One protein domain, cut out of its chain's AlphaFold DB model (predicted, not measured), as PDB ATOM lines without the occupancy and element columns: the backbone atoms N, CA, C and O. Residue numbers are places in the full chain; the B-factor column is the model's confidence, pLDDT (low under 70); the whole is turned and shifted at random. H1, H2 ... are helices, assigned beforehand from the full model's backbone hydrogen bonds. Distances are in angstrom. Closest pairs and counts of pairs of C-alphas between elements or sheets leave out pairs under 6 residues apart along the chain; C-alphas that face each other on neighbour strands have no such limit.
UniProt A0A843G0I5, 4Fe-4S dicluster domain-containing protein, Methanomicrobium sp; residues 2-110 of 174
ATOM      1  N   GLN A   2     -10.416   1.392  34.139       59.44
ATOM      2  CA  GLN A   2     -10.181   0.085  33.486       59.44
ATOM      3  C   GLN A   2     -11.157  -0.265  32.346       59.44
ATOM      4  O   GLN A   2     -10.755  -0.931  31.399       59.44
ATOM      5  N   ASP A   3     -12.415   0.191  32.406       61.81
ATOM      6  CA  ASP A   3     -13.374  -0.015  31.307       61.81
ATOM      7  C   ASP A   3     -13.058   0.872  30.089       61.81
ATOM      8  O   ASP A   3     -13.193   0.417  28.962       61.81
ATOM      9  N   ILE A   4     -12.573   2.103  30.302       63.16
ATOM     10  CA  ILE A   4     -12.166   3.020  29.219       63.16
ATOM     11  C   ILE A   4     -10.897   2.496  28.539       63.16
ATOM     12  O   ILE A   4     -10.855   2.363  27.321       63.16
ATOM     13  N   ILE A   5      -9.894   2.112  29.335       59.97
ATOM     14  CA  ILE A   5      -8.637   1.540  28.825       59.97
ATOM     15  C   ILE A   5      -8.908   0.210  28.118       59.97
ATOM     16  O   ILE A   5      -8.415  -0.031  27.023       59.97
ATOM     17  N   GLY A   6      -9.736  -0.649  28.711       57.31
ATOM     18  CA  GLY A   6     -10.072  -1.938  28.123       57.31
ATOM     19  C   GLY A   6     -10.946  -1.852  26.864       57.31
ATOM     20  O   GLY A   6     -10.878  -2.760  26.041       57.31
ATOM     21  N   MET A   7     -11.720  -0.773  26.676       56.75
ATOM     22  CA  MET A   7     -12.377  -0.480  25.393       56.75
ATOM     23  C   MET A   7     -11.359  -0.103  24.310       56.75
ATOM     24  O   MET A   7     -11.528  -0.525  23.173       56.75
ATOM     25  N   GLY A   8     -10.281   0.608  24.664       57.84
ATOM     26  CA  GLY A   8      -9.226   1.008  23.723       57.84
ATOM     27  C   GLY A   8      -8.378  -0.143  23.170       57.84
ATOM     28  O   GLY A   8      -7.860  -0.034  22.067       57.84
ATOM     29  N   PHE A   9      -8.258  -1.260  23.897       60.09
ATOM     30  CA  PHE A   9      -7.450  -2.416  23.474       60.09
ATOM     31  C   PHE A   9      -8.271  -3.616  22.971       60.09
ATOM     32  O   PHE A   9      -7.674  -4.637  22.639       60.09
ATOM     33  N   GLU A  10      -9.611  -3.542  22.970       60.66
ATOM     34  CA  GLU A  10     -10.585  -4.604  22.609       60.66
ATOM     35  C   GLU A  10     -10.350  -6.017  23.205       60.66
ATOM     36  O   GLU A  10     -11.115  -6.954  22.948       60.66
ATOM     37  N   LYS A  11      -9.340  -6.204  24.061       61.69
ATOM     38  CA  LYS A  11      -9.020  -7.479  24.700       61.69
ATOM     39  C   LYS A  11     -10.027  -7.761  25.805       61.69
ATOM     40  O   LYS A  11     -10.117  -7.045  26.804       61.69
ATOM     41  N   LYS A  12     -10.780  -8.845  25.626       63.91
ATOM     42  CA  LYS A  12     -11.718  -9.363  26.624       63.91
ATOM     43  C   LYS A  12     -11.116 -10.550  27.338       63.91
ATOM     44  O   LYS A  12     -10.535 -11.442  26.719       63.91
ATOM     45  N   THR A  13     -11.325 -10.576  28.644       65.38
ATOM     46  CA  THR A  13     -10.938 -11.710  29.472       65.38
ATOM     47  C   THR A  13     -11.801 -12.922  29.091       65.38
ATOM     48  O   THR A  13     -13.029 -12.871  29.139       65.38
ATOM     49  N   LYS A  14     -11.167 -14.010  28.640       67.75
ATOM     50  CA  LYS A  14     -11.847 -15.286  28.363       67.75
ATOM     51  C   LYS A  14     -11.950 -16.104  29.649       67.75
ATOM     52  O   LYS A  14     -11.111 -15.973  30.537       67.75
ATOM     53  N   LYS A  15     -12.961 -16.977  29.733       69.38
ATOM     54  CA  LYS A  15     -13.043 -17.996  30.790       69.38
ATOM     55  C   LYS A  15     -11.797 -18.877  30.730       69.38
ATOM     56  O   LYS A  15     -11.531 -19.494  29.704       69.38
ATOM     57  N   SER A  16     -11.022 -18.882  31.808       74.00
ATOM     58  CA  SER A  16      -9.734 -19.567  31.892       74.00
ATOM     59  C   SER A  16      -9.533 -20.121  33.307       74.00
ATOM     60  O   SER A  16     -10.175 -19.633  34.242       74.00
ATOM     61  N   PRO A  17      -8.653 -21.120  33.507       75.50
ATOM     62  CA  PRO A  17      -8.340 -21.620  34.847       75.50
ATOM     63  C   PRO A  17      -7.728 -20.541  35.756       75.50
ATOM     64  O   PRO A  17      -7.816 -20.655  36.977       75.50
ATOM     65  N   LEU A  18      -7.193 -19.449  35.186       78.12
ATOM     66  CA  LEU A  18      -6.686 -18.306  35.949       78.12
ATOM     67  C   LEU A  18      -7.785 -17.641  36.789       78.12
ATOM     68  O   LEU A  18      -7.468 -16.998  37.784       78.12
ATOM     69  N   ASP A  19      -9.070 -17.841  36.469       76.94
ATOM     70  CA  ASP A  19     -10.198 -17.338  37.267       76.94
ATOM     71  C   ASP A  19     -10.159 -17.829  38.721       76.94
ATOM     72  O   ASP A  19     -10.756 -17.195  39.592       76.94
ATOM     73  N   TYR A  20      -9.477 -18.948  38.995       84.56
ATOM     74  CA  TYR A  20      -9.334 -19.491  40.344       84.56
ATOM     75  C   TYR A  20      -8.278 -18.755  41.184       84.56
ATOM     76  O   TYR A  20      -8.340 -18.786  42.414       84.56
ATOM     77  N   LEU A  21      -7.357 -18.021  40.544       85.94
ATOM     78  CA  LEU A  21      -6.262 -17.307  41.209       85.94
ATOM     79  C   LEU A  21      -6.763 -16.315  42.267       85.94
ATOM     80  O   LEU A  21      -6.136 -16.160  43.311       85.94
ATOM     81  N   LYS A  22      -7.944 -15.722  42.059       86.62
ATOM     82  CA  LYS A  22      -8.552 -14.803  43.031       86.62
ATOM     83  C   LYS A  22      -8.866 -15.461  44.370       86.62
ATOM     84  O   LYS A  22      -8.807 -14.785  45.388       86.62
ATOM     85  N   TYR A  23      -9.204 -16.753  44.384       88.75
ATOM     86  CA  TYR A  23      -9.487 -17.472  45.626       88.75
ATOM     87  C   TYR A  23      -8.194 -17.777  46.374       88.75
ATOM     88  O   TYR A  23      -8.154 -17.620  47.589       88.75
ATOM     89  N   ILE A  24      -7.130 -18.132  45.648       89.00
ATOM     90  CA  ILE A  24      -5.795 -18.330  46.224       89.00
ATOM     91  C   ILE A  24      -5.309 -17.020  46.849       89.00
ATOM     92  O   ILE A  24      -4.951 -16.994  48.024       89.00
ATOM     93  N   PHE A  25      -5.374 -15.921  46.093       88.69
ATOM     94  CA  PHE A  25      -4.988 -14.602  46.585       88.69
ATOM     95  C   PHE A  25      -5.845 -14.163  47.777       88.69
ATOM     96  O   PHE A  25      -5.316 -13.635  48.748       88.69
ATOM     97  N   PHE A  26      -7.156 -14.421  47.742       90.06
ATOM     98  CA  PHE A  26      -8.058 -14.125  48.851       90.06
ATOM     99  C   PHE A  26      -7.700 -14.898  50.122       90.06
ATOM    100  O   PHE A  26      -7.600 -14.284  51.176       90.06
ATOM    101  N   ILE A  27      -7.480 -16.215  50.034       90.62
ATOM    102  CA  ILE A  27      -7.106 -17.047  51.187       90.62
ATOM    103  C   ILE A  27      -5.762 -16.591  51.753       90.62
ATOM    104  O   ILE A  27      -5.629 -16.459  52.965       90.62
ATOM    105  N   PHE A  28      -4.792 -16.300  50.886       92.56
ATOM    106  CA  PHE A  28      -3.482 -15.809  51.300       92.56
ATOM    107  C   PHE A  28      -3.574 -14.445  51.998       92.56
ATOM    108  O   PHE A  28      -3.084 -14.285  53.112       92.56
ATOM    109  N   TRP A  29      -4.247 -13.473  51.378       91.00
ATOM    110  CA  TRP A  29      -4.408 -12.122  51.916       91.00
ATOM    111  C   TRP A  29      -5.222 -12.110  53.214       91.00
ATOM    112  O   TRP A  29      -4.808 -11.511  54.204       91.00
ATOM    113  N   PHE A  30      -6.359 -12.809  53.239       90.50
ATOM    114  CA  PHE A  30      -7.212 -12.902  54.422       90.50
ATOM    115  C   PHE A  30      -6.521 -13.682  55.546       90.50
ATOM    116  O   PHE A  30      -6.565 -13.265  56.699       90.50
ATOM    117  N   GLY A  31      -5.816 -14.767  55.212       91.31
ATOM    118  CA  GLY A  31      -5.011 -15.536  56.159       91.31
ATOM    119  C   GLY A  31      -3.887 -14.707  56.778       91.31
ATOM    120  O   GLY A  31      -3.710 -14.748  57.992       91.31
ATOM    121  N   ALA A  32      -3.185 -13.894  55.982       90.19
ATOM    122  CA  ALA A  32      -2.152 -12.986  56.478       90.19
ATOM    123  C   ALA A  32      -2.719 -11.943  57.456       90.19
ATOM    124  O   ALA A  32      -2.111 -11.681  58.489       90.19
ATOM    125  N   ILE A  33      -3.905 -11.395  57.170       88.50
ATOM    126  CA  ILE A  33      -4.593 -10.458  58.069       88.50
ATOM    127  C   ILE A  33      -4.970 -11.140  59.386       88.50
ATOM    128  O   ILE A  33      -4.680 -10.609  60.455       88.50
ATOM    129  N   VAL A  34      -5.588 -12.322  59.325       88.75
ATOM    130  CA  VAL A  34      -5.981 -13.077  60.525       88.75
ATOM    131  C   VAL A  34      -4.756 -13.441  61.364       88.75
ATOM    132  O   VAL A  34      -4.778 -13.255  62.579       88.75
ATOM    133  N   LEU A  35      -3.672 -13.894  60.727       89.88
ATOM    134  CA  LEU A  35      -2.420 -14.222  61.405       89.88
ATOM    135  C   LEU A  35      -1.805 -12.990  62.073       89.88
ATOM    136  O   LEU A  35      -1.397 -13.075  63.225       89.88
ATOM    137  N   PHE A  36      -1.781 -11.852  61.379       88.06
ATOM    138  CA  PHE A  36      -1.279 -10.593  61.924       88.06
ATOM    139  C   PHE A  36      -2.049 -10.172  63.180       88.06
ATOM    140  O   PHE A  36      -1.443  -9.838  64.194       88.06
ATOM    141  N   PHE A  37      -3.383 -10.242  63.158       85.62
ATOM    142  CA  PHE A  37      -4.188  -9.933  64.342       85.62
ATOM    143  C   PHE A  37      -4.005 -10.950  65.476       85.62
ATOM    144  O   PHE A  37      -4.032 -10.562  66.646       85.62
ATOM    145  N   ALA A  38      -3.794 -12.225  65.146       85.94
ATOM    146  CA  ALA A  38      -3.536 -13.270  66.130       85.94
ATOM    147  C   ALA A  38      -2.174 -13.089  66.824       85.94
ATOM    148  O   ALA A  38      -2.098 -13.201  68.046       85.94
ATOM    149  N   THR A  39      -1.110 -12.762  66.080       86.75
ATOM    150  CA  THR A  39       0.239 -12.557  66.638       86.75
ATOM    151  C   THR A  39       0.403 -11.202  67.324       86.75
ATOM    152  O   THR A  39       1.159 -11.101  68.287       86.75
ATOM    153  N   ALA A  40      -0.337 -10.174  66.899       80.31
ATOM    154  CA  ALA A  40      -0.319  -8.846  67.517       80.31
ATOM    155  C   ALA A  40      -1.067  -8.771  68.868       80.31
ATOM    156  O   ALA A  40      -1.093  -7.715  69.498       80.31
ATOM    157  N   GLY A  41      -1.673  -9.870  69.336       75.94
ATOM    158  CA  GLY A  41      -2.382  -9.906  70.619       75.94
ATOM    159  C   GLY A  41      -3.725  -9.164  70.610       75.94
ATOM    160  O   GLY A  41      -4.155  -8.684  71.665       75.94
ATOM    161  N   GLY A  42      -4.373  -9.081  69.441       69.44
ATOM    162  CA  GLY A  42      -5.689  -8.468  69.239       69.44
ATOM    163  C   GLY A  42      -5.680  -6.942  69.071       69.44
ATOM    164  O   GLY A  42      -4.657  -6.270  69.182       69.44
ATOM    165  N   ILE A  43      -6.857  -6.372  68.796       70.62
ATOM    166  CA  ILE A  43      -7.050  -4.915  68.702       70.62
ATOM    167  C   ILE A  43      -7.147  -4.362  70.125       70.62
ATOM    168  O   ILE A  43      -8.203  -4.410  70.749       70.62
ATOM    169  N   ARG A  44      -6.021  -3.881  70.661       66.75
ATOM    170  CA  ARG A  44      -5.935  -3.368  72.042       66.75
ATOM    171  C   ARG A  44      -6.392  -1.916  72.197       66.75
ATOM    172  O   ARG A  44      -6.729  -1.505  73.298       66.75
ATOM    173  N   SER A  45      -6.413  -1.134  71.118       70.19
ATOM    174  CA  SER A  45      -6.982   0.219  71.093       70.19
ATOM    175  C   SER A  45      -7.277   0.648  69.653       70.19
ATOM    176  O   SER A  45      -6.546   0.290  68.730       70.19
ATOM    177  N   ILE A  46      -8.358   1.406  69.454       65.81
ATOM    178  CA  ILE A  46      -8.671   2.073  68.184       65.81
ATOM    179  C   ILE A  46      -8.418   3.559  68.414       65.81
ATOM    180  O   ILE A  46      -9.293   4.296  68.862       65.81
ATOM    181  N   ASN A  47      -7.187   3.993  68.163       67.12
ATOM    182  CA  ASN A  47      -6.847   5.407  68.225       67.12
ATOM    183  C   ASN A  47      -7.343   6.078  66.940       67.12
ATOM    184  O   ASN A  47      -6.684   6.018  65.906       67.12
ATOM    185  N   VAL A  48      -8.517   6.710  67.001       67.94
ATOM    186  CA  VAL A  48      -9.098   7.463  65.869       67.94
ATOM    187  C   VAL A  48      -8.194   8.639  65.458       67.94
ATOM    188  O   VAL A  48      -8.195   9.051  64.304       67.94
ATOM    189  N   LEU A  49      -7.369   9.125  66.391       68.75
ATOM    190  CA  LEU A  49      -6.406  10.221  66.238       68.75
ATOM    191  C   LEU A  49      -4.948   9.731  66.147       68.75
ATOM    192  O   LEU A  49      -4.012  10.444  66.504       68.75
ATOM    193  N   TYR A  50      -4.731   8.493  65.696       64.94
ATOM    194  CA  TYR A  50      -3.384   7.954  65.514       64.94
ATOM    195  C   TYR A  50      -2.591   8.804  64.504       64.94
ATOM    196  O   TYR A  50      -2.986   8.902  63.345       64.94
ATOM    197  N   ASN A  51      -1.463   9.384  64.937       58.69
ATOM    198  CA  ASN A  51      -0.609  10.295  64.152       58.69
ATOM    199  C   ASN A  51      -1.226  11.661  63.773       58.69
ATOM    200  O   ASN A  51      -0.856  12.215  62.740       58.69
ATOM    201  N   LEU A  52      -2.105  12.256  64.593       60.91
ATOM    202  CA  LEU A  52      -2.445  13.677  64.393       60.91
ATOM    203  C   LEU A  52      -1.347  14.630  64.920       60.91
ATOM    204  O   LEU A  52      -1.111  15.675  64.317       60.91
ATOM    205  N   ASP A  53      -0.612  14.234  65.966       56.97
ATOM    206  CA  ASP A  53       0.380  15.093  66.641       56.97
ATOM    207  C   ASP A  53       1.766  15.121  65.969       56.97
ATOM    208  O   ASP A  53       2.511  16.087  66.117       56.97
ATOM    209  N   ASN A  54       2.112  14.108  65.168       55.69
ATOM    210  CA  ASN A  54       3.417  14.024  64.487       55.69
ATOM    211  C   ASN A  54       3.491  14.857  63.194       55.69
ATOM    212  O   ASN A  54       4.446  14.740  62.424       55.69
ATOM    213  N   GLY A  55       2.481  15.692  62.938       47.66
ATOM    214  CA  GLY A  55       2.306  16.358  61.661       47.66
ATOM    215  C   GLY A  55       2.051  15.353  60.537       47.66
ATOM    216  O   GLY A  55       2.309  14.156  60.617       47.66
ATOM    217  N   ILE A  56       1.559  15.853  59.416       56.59
ATOM    218  CA  ILE A  56       1.303  15.087  58.188       56.59
ATOM    219  C   ILE A  56       2.654  14.721  57.495       56.59
ATOM    220  O   ILE A  56       2.785  14.715  56.275       56.59
ATOM    221  N   GLY A  57       3.719  14.476  58.268       58.06
ATOM    222  CA  GLY A  57       5.115  14.488  57.840       58.06
ATOM    223  C   GLY A  57       5.819  13.152  58.069       58.06
ATOM    224  O   GLY A  57       5.969  12.697  59.195       58.06
ATOM    225  N   GLY A  58       6.281  12.534  56.979       54.97
ATOM    226  CA  GLY A  58       7.220  11.401  56.992       54.97
ATOM    227  C   GLY A  58       6.866  10.299  55.993       54.97
ATOM    228  O   GLY A  58       7.724   9.830  55.251       54.97
ATOM    229  N   LEU A  59       5.583   9.937  55.901       56.19
ATOM    230  CA  LEU A  59       5.087   8.884  54.999       56.19
ATOM    231  C   LEU A  59       4.506   9.425  53.680       56.19
ATOM    232  O   LEU A  59       4.230   8.637  52.775       56.19
ATOM    233  N   TYR A  60       4.360  10.750  53.532       66.12
ATOM    234  CA  TYR A  60       3.711  11.376  52.371       66.12
ATOM    235  C   TYR A  60       4.347  11.012  51.013       66.12
ATOM    236  O   TYR A  60       3.589  10.678  50.102       66.12
ATOM    237  N   PRO A  61       5.687  11.003  50.825       63.84
ATOM    238  CA  PRO A  61       6.238  10.755  49.504       63.84
ATOM    239  C   PRO A  61       6.192   9.259  49.207       63.84
ATOM    240  O   PRO A  61       5.728   8.869  48.145       63.84
ATOM    241  N   ALA A  62       6.565   8.402  50.163       68.06
ATOM    242  CA  ALA A  62       6.517   6.950  50.005       68.06
ATOM    243  C   ALA A  62       5.093   6.436  49.734       68.06
ATOM    244  O   ALA A  62       4.910   5.581  48.873       68.06
ATOM    245  N   MET A  63       4.076   6.987  50.404       67.75
ATOM    246  CA  MET A  63       2.673   6.622  50.188       67.75
ATOM    247  C   MET A  63       2.149   7.115  48.830       67.75
ATOM    248  O   MET A  63       1.407   6.391  48.161       67.75
ATOM    249  N   LEU A  64       2.575   8.300  48.374       72.38
ATOM    250  CA  LEU A  64       2.288   8.804  47.025       72.38
ATOM    251  C   LEU A  64       2.988   7.964  45.942       72.38
ATOM    252  O   LEU A  64       2.344   7.562  44.976       72.38
ATOM    253  N   TYR A  65       4.263   7.611  46.123       79.50
ATOM    254  CA  TYR A  65       4.989   6.731  45.201       79.50
ATOM    255  C   TYR A  65       4.377   5.326  45.150       79.50
ATOM    256  O   TYR A  65       4.179   4.798  44.056       79.50
ATOM    257  N   LEU A  66       4.006   4.729  46.293       78.75
ATOM    258  CA  LEU A  66       3.341   3.418  46.328       78.75
ATOM    259  C   LEU A  66       1.984   3.444  45.620       78.75
ATOM    260  O   LEU A  66       1.650   2.521  44.877       78.75
ATOM    261  N   SER A  67       1.189   4.490  45.850       79.06
ATOM    262  CA  SER A  67      -0.128   4.612  45.221       79.06
ATOM    263  C   SER A  67      -0.004   4.809  43.710       79.06
ATOM    264  O   SER A  67      -0.682   4.110  42.956       79.06
ATOM    265  N   TRP A  68       0.919   5.653  43.244       81.50
ATOM    266  CA  TRP A  68       1.224   5.799  41.817       81.50
ATOM    267  C   TRP A  68       1.743   4.503  41.189       81.50
ATOM    268  O   TRP A  68       1.275   4.118  40.116       81.50
ATOM    269  N   ALA A  69       2.639   3.782  41.869       84.25
ATOM    270  CA  ALA A  69       3.136   2.484  41.418       84.25
ATOM    271  C   ALA A  69       2.005   1.451  41.297       84.25
ATOM    272  O   ALA A  69       1.939   0.716  40.310       84.25
ATOM    273  N   MET A  70       1.061   1.433  42.243       80.31
ATOM    274  CA  MET A  70      -0.124   0.577  42.173       80.31
ATOM    275  C   MET A  70      -1.006   0.931  40.966       80.31
ATOM    276  O   MET A  70      -1.419   0.034  40.228       80.31
ATOM    277  N   PHE A  71      -1.272   2.218  40.714       81.50
ATOM    278  CA  PHE A  71      -2.042   2.643  39.540       81.50
ATOM    279  C   PHE A  71      -1.336   2.293  38.223       81.50
ATOM    280  O   PHE A  71      -1.991   1.801  37.302       81.50
ATOM    281  N   ALA A  72      -0.016   2.474  38.146       83.62
ATOM    282  CA  ALA A  72       0.786   2.101  36.984       83.62
ATOM    283  C   ALA A  72       0.767   0.581  36.741       83.62
ATOM    284  O   ALA A  72       0.513   0.137  35.621       83.62
ATOM    285  N   ALA A  73       0.934  -0.233  37.787       83.00
ATOM    286  CA  ALA A  73       0.846  -1.689  37.685       83.00
ATOM    287  C   ALA A  73      -0.543  -2.144  37.206       83.00
ATOM    288  O   ALA A  73      -0.659  -2.989  36.317       83.00
ATOM    289  N   LEU A  74      -1.614  -1.542  37.735       79.50
ATOM    290  CA  LEU A  74      -2.983  -1.807  37.288       79.50
ATOM    291  C   LEU A  74      -3.208  -1.395  35.829       79.50
ATOM    292  O   LEU A  74      -3.926  -2.094  35.106       79.50
ATOM    293  N   PHE A  75      -2.610  -0.287  35.391       79.19
ATOM    294  CA  PHE A  75      -2.658   0.171  34.006       79.19
ATOM    295  C   PHE A  75      -2.003  -0.849  33.067       79.19
ATOM    296  O   PHE A  75      -2.654  -1.321  32.133       79.19
ATOM    297  N   VAL A  76      -0.773  -1.273  33.374       81.31
ATOM    298  CA  VAL A  76      -0.022  -2.274  32.595       81.31
ATOM    299  C   VAL A  76      -0.771  -3.609  32.539       81.31
ATOM    300  O   VAL A  76      -0.974  -4.167  31.460       81.31
ATOM    301  N   LEU A  77      -1.273  -4.095  33.678       75.44
ATOM    302  CA  LEU A  77      -2.059  -5.332  33.741       75.44
ATOM    303  C   LEU A  77      -3.336  -5.259  32.895       75.44
ATOM    304  O   LEU A  77      -3.706  -6.235  32.241       75.44
ATOM    305  N   THR A  78      -4.011  -4.108  32.884       71.75
ATOM    306  CA  THR A  78      -5.224  -3.903  32.074       71.75
ATOM    307  C   THR A  78      -4.888  -3.842  30.581       71.75
ATOM    308  O   THR A  78      -5.627  -4.400  29.774       71.75
ATOM    309  N   ALA A  79      -3.762  -3.232  30.203       70.25
ATOM    310  CA  ALA A  79      -3.311  -3.174  28.812       70.25
ATOM    311  C   ALA A  79      -2.950  -4.564  28.249       70.25
ATOM    312  O   ALA A  79      -3.287  -4.891  27.109       70.25
ATOM    313  N   ILE A  80      -2.305  -5.418  29.053       71.94
ATOM    314  CA  ILE A  80      -1.871  -6.754  28.613       71.94
ATOM    315  C   ILE A  80      -3.051  -7.734  28.549       71.94
ATOM    316  O   ILE A  80      -3.257  -8.385  27.518       71.94
ATOM    317  N   PHE A  81      -3.825  -7.835  29.635       69.62
ATOM    318  CA  PHE A  81      -4.832  -8.888  29.830       69.62
ATOM    319  C   PHE A  81      -6.274  -8.457  29.513       69.62
ATOM    320  O   PHE A  81      -7.163  -9.310  29.444       69.62
ATOM    321  N   GLY A  82      -6.516  -7.165  29.275       70.69
ATOM    322  CA  GLY A  82      -7.823  -6.631  28.900       70.69
ATOM    323  C   GLY A  82      -8.616  -6.004  30.048       70.69
ATOM    324  O   GLY A  82      -8.119  -5.801  31.160       70.69
ATOM    325  N   SER A  83      -9.877  -5.666  29.768       67.12
ATOM    326  CA  SER A  83     -10.761  -4.990  30.724       67.12
ATOM    327  C   SER A  83     -10.987  -5.814  32.000       67.12
ATOM    328  O   SER A  83     -11.237  -7.018  31.969       67.12
ATOM    329  N   ARG A  84     -10.919  -5.133  33.153       73.81
ATOM    330  CA  ARG A  84     -11.221  -5.675  34.494       73.81
ATOM    331  C   ARG A  84     -10.411  -6.913  34.930       73.81
ATOM    332  O   ARG A  84     -10.846  -7.631  35.830       73.81
ATOM    333  N   THR A  85      -9.206  -7.114  34.390       75.81
ATOM    334  CA  THR A  85      -8.246  -8.163  34.802       75.81
ATOM    335  C   THR A  85      -8.018  -8.204  36.312       75.81
ATOM    336  O   THR A  85      -8.115  -9.265  36.925       75.81
ATOM    337  N   PHE A  86      -7.783  -7.048  36.941       78.88
ATOM    338  CA  PHE A  86      -7.572  -6.975  38.390       78.88
ATOM    339  C   PHE A  86      -8.781  -7.511  39.165       78.88
ATOM    340  O   PHE A  86      -8.644  -8.377  40.024       78.88
ATOM    341  N   CYS A  87      -9.981  -7.050  38.805       76.00
ATOM    342  CA  CYS A  87     -11.227  -7.485  39.431       76.00
ATOM    343  C   CYS A  87     -11.514  -8.977  39.220       76.00
ATOM    344  O   CYS A  87     -12.178  -9.583  40.055       76.00
ATOM    345  N   ARG A  88     -11.036  -9.559  38.115       77.56
ATOM    346  CA  ARG A  88     -11.243 -10.970  37.780       77.56
ATOM    347  C   ARG A  88     -10.260 -11.908  38.478       77.56
ATOM    348  O   ARG A  88     -10.685 -12.994  38.861       77.56
ATOM    349  N   TYR A  89      -8.998 -11.505  38.646       79.69
ATOM    350  CA  TYR A  89      -7.927 -12.411  39.084       79.69
ATOM    351  C   TYR A  89      -7.282 -12.073  40.431       79.69
ATOM    352  O   TYR A  89      -6.865 -12.995  41.118       79.69
ATOM    353  N   LEU A  90      -7.186 -10.799  40.820       80.31
ATOM    354  CA  LEU A  90      -6.456 -10.396  42.034       80.31
ATOM    355  C   LEU A  90      -7.342  -9.776  43.111       80.31
ATOM    356  O   LEU A  90      -6.974  -9.785  44.274       80.31
ATOM    357  N   CYS A  91      -8.498  -9.221  42.760       83.94
ATOM    358  CA  CYS A  91      -9.292  -8.453  43.708       83.94
ATOM    359  C   CYS A  91      -9.933  -9.355  44.784       83.94
ATOM    360  O   CYS A  91     -10.863 -10.107  44.458       83.94
ATOM    361  N   PRO A  92      -9.537  -9.242  46.069       82.38
ATOM    362  CA  PRO A  92     -10.134 -10.034  47.143       82.38
ATOM    363  C   PRO A  92     -11.607  -9.659  47.368       82.38
ATOM    364  O   PRO A  92     -12.426 -10.517  47.695       82.38
ATOM    365  N   MET A  93     -11.989  -8.408  47.075       82.81
ATOM    366  CA  MET A  93     -13.385  -7.953  47.148       82.81
ATOM    367  C   MET A  93     -14.313  -8.691  46.178       82.81
ATOM    368  O   MET A  93     -15.505  -8.836  46.447       82.81
ATOM    369  N   CYS A  94     -13.781  -9.228  45.074       83.94
ATOM    370  CA  CYS A  94     -14.567 -10.048  44.156       83.94
ATOM    371  C   CYS A  94     -15.125 -11.299  44.856       83.94
ATOM    372  O   CYS A  94     -16.281 -11.662  44.636       83.94
ATOM    373  N   VAL A  95     -14.334 -11.931  45.731       86.69
ATOM    374  CA  VAL A  95     -14.734 -13.150  46.448       86.69
ATOM    375  C   VAL A  95     -15.875 -12.858  47.420       86.69
ATOM    376  O   VAL A  95     -16.866 -13.589  47.420       86.69
ATOM    377  N   PHE A  96     -15.814 -11.741  48.149       86.94
ATOM    378  CA  PHE A  96     -16.919 -11.305  49.007       86.94
ATOM    379  C   PHE A  96     -18.224 -11.102  48.222       86.94
ATOM    380  O   PHE A  96     -19.276 -11.576  48.648       86.94
ATOM    381  N   PHE A  97     -18.176 -10.492  47.032       86.06
ATOM    382  CA  PHE A  97     -19.373 -10.335  46.194       86.06
ATOM    383  C   PHE A  97     -19.910 -11.654  45.628       86.06
ATOM    384  O   PHE A  97     -21.124 -11.805  45.469       86.06
ATOM    385  N   ILE A  98     -19.038 -12.617  45.318       87.25
ATOM    386  CA  ILE A  98     -19.452 -13.961  44.890       87.25
ATOM    387  C   ILE A  98     -20.201 -14.660  46.024       87.25
ATOM    388  O   ILE A  98     -21.288 -15.194  45.800       87.25
ATOM    389  N   ILE A  99     -19.645 -14.615  47.237       87.94
ATOM    390  CA  ILE A  99     -20.256 -15.195  48.435       87.94
ATOM    391  C   ILE A  99     -21.598 -14.514  48.716       87.94
ATOM    392  O   ILE A  99     -22.613 -15.200  48.814       87.94
ATOM    393  N   GLY A 100     -21.637 -13.179  48.735       86.88
ATOM    394  CA  GLY A 100     -22.859 -12.408  48.966       86.88
ATOM    395  C   GLY A 100     -23.971 -12.726  47.962       86.88
ATOM    396  O   GLY A 100     -25.111 -12.954  48.357       86.88
ATOM    397  N   ARG A 101     -23.654 -12.842  46.663       86.00
ATOM    398  CA  ARG A 101     -24.653 -13.227  45.646       86.00
ATOM    399  C   ARG A 101     -25.091 -14.682  45.752       86.00
ATOM    400  O   ARG A 101     -26.264 -14.974  45.516       86.00
ATOM    401  N   LYS A 102     -24.190 -15.594  46.128       86.75
ATOM    402  CA  LYS A 102     -24.543 -16.995  46.386       86.75
ATOM    403  C   LYS A 102     -25.514 -17.093  47.562       86.75
ATOM    404  O   LYS A 102     -26.552 -17.732  47.422       86.75
ATOM    405  N   ILE A 103     -25.222 -16.400  48.665       86.75
ATOM    406  CA  ILE A 103     -26.101 -16.319  49.839       86.75
ATOM    407  C   ILE A 103     -27.440 -15.692  49.449       86.75
ATOM    408  O   ILE A 103     -28.477 -16.295  49.690       86.75
ATOM    409  N   GLY A 104     -27.443 -14.558  48.744       83.94
ATOM    410  CA  GLY A 104     -28.680 -13.925  48.277       83.94
ATOM    411  C   GLY A 104     -29.530 -14.835  47.381       83.94
ATOM    412  O   GLY A 104     -30.756 -14.812  47.478       83.94
ATOM    413  N   LYS A 105     -28.906 -15.665  46.526       81.38
ATOM    414  CA  LYS A 105     -29.612 -16.645  45.676       81.38
ATOM    415  C   LYS A 105     -30.230 -17.766  46.517       81.38
ATOM    416  O   LYS A 105     -31.373 -18.134  46.264       81.38
ATOM    417  N   VAL A 106     -29.495 -18.289  47.500       85.56
ATOM    418  CA  VAL A 106     -29.958 -19.372  48.388       85.56
ATOM    419  C   VAL A 106     -31.060 -18.882  49.332       85.56
ATOM    420  O   VAL A 106     -32.111 -19.507  49.421       85.56
ATOM    421  N   CYS A 107     -30.865 -17.726  49.963       84.31
ATOM    422  CA  CYS A 107     -31.809 -17.113  50.899       84.31
ATOM    423  C   CYS A 107     -32.982 -16.388  50.209       84.31
ATOM    424  O   CYS A 107     -33.803 -15.792  50.895       84.31
ATOM    425  N   LYS A 108     -33.067 -16.417  48.867       81.94
ATOM    426  CA  LYS A 108     -34.119 -15.769  48.053       81.94
ATOM    427  C   LYS A 108     -34.347 -14.285  48.386       81.94
ATOM    428  O   LYS A 108     -35.464 -13.783  48.290       81.94
ATOM    429  N   ILE A 109     -33.278 -13.581  48.740       83.50
ATOM    430  CA  ILE A 109     -33.329 -12.151  49.053       83.50
ATOM    431  C   ILE A 109     -33.547 -11.381  47.739       83.50
ATOM    432  O   ILE A 109     -32.898 -11.723  46.737       83.50
ATOM    433  N   PRO A 110     -34.424 -10.355  47.704       80.44
ATOM    434  CA  PRO A 110     -34.594  -9.510  46.530       80.44
ATOM    435  C   PRO A 110     -33.257  -8.858  46.175       80.44
ATOM    436  O   PRO A 110     -32.761  -7.976  46.869       80.44
TER     437      PRO A 110
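Overview. This is residues 2 to 110 of the 174 residues of the protein "4Fe-4S dicluster domain-containing protein" of Methanomicrobium sp (UniProt A0A843G0I5). The long helices H2 and H3 make two sides of an open frame, bridged near one end by short H4 and joined at the other by loop 40 to 59. H5 leaves H2 about perpendicular, and H1 packs on H3. The 109 printed residues, all helix by class with no named strand, are loose: radius of gyration of the C-alphas 18.7 A, spans 49 by 39 by 28 A.

Arrangement. H1, residues 2 to 8, touches H3, residues 60 to 81, through 75 to 79 alone; closest C-alphas Gln 2 and Thr 78, 6.5 A. H2, residues 17 to 39, touches H4, residues 85 to 89, at Lys 22 and Tyr 89, closest C-alphas, 4.7 A. H2 touches H5, residues 92 to 106, at 77 degrees; closest C-alphas Phe 26 and Pro 92, 4.9 A. H3 touches H4; H2 and H3 are apart. Every O i to N i+4 pair is within hydrogen-bond range in H1, H3 and H4; 15 of 19 in H2, 10 of 11 in H5.

Along the chain. H2 spans 34.2 A, H3 31.5 A. C-alpha 2 is at (-10.181, 0.085, 33.486), C-alpha 106 at (-29.958, -19.372, 48.388).

Size, cuts and confidence. The printed part has no cut. Link H2 to H3 is long. Residues 2 to 15 and 46 to 63 are among those with pLDDT under 70.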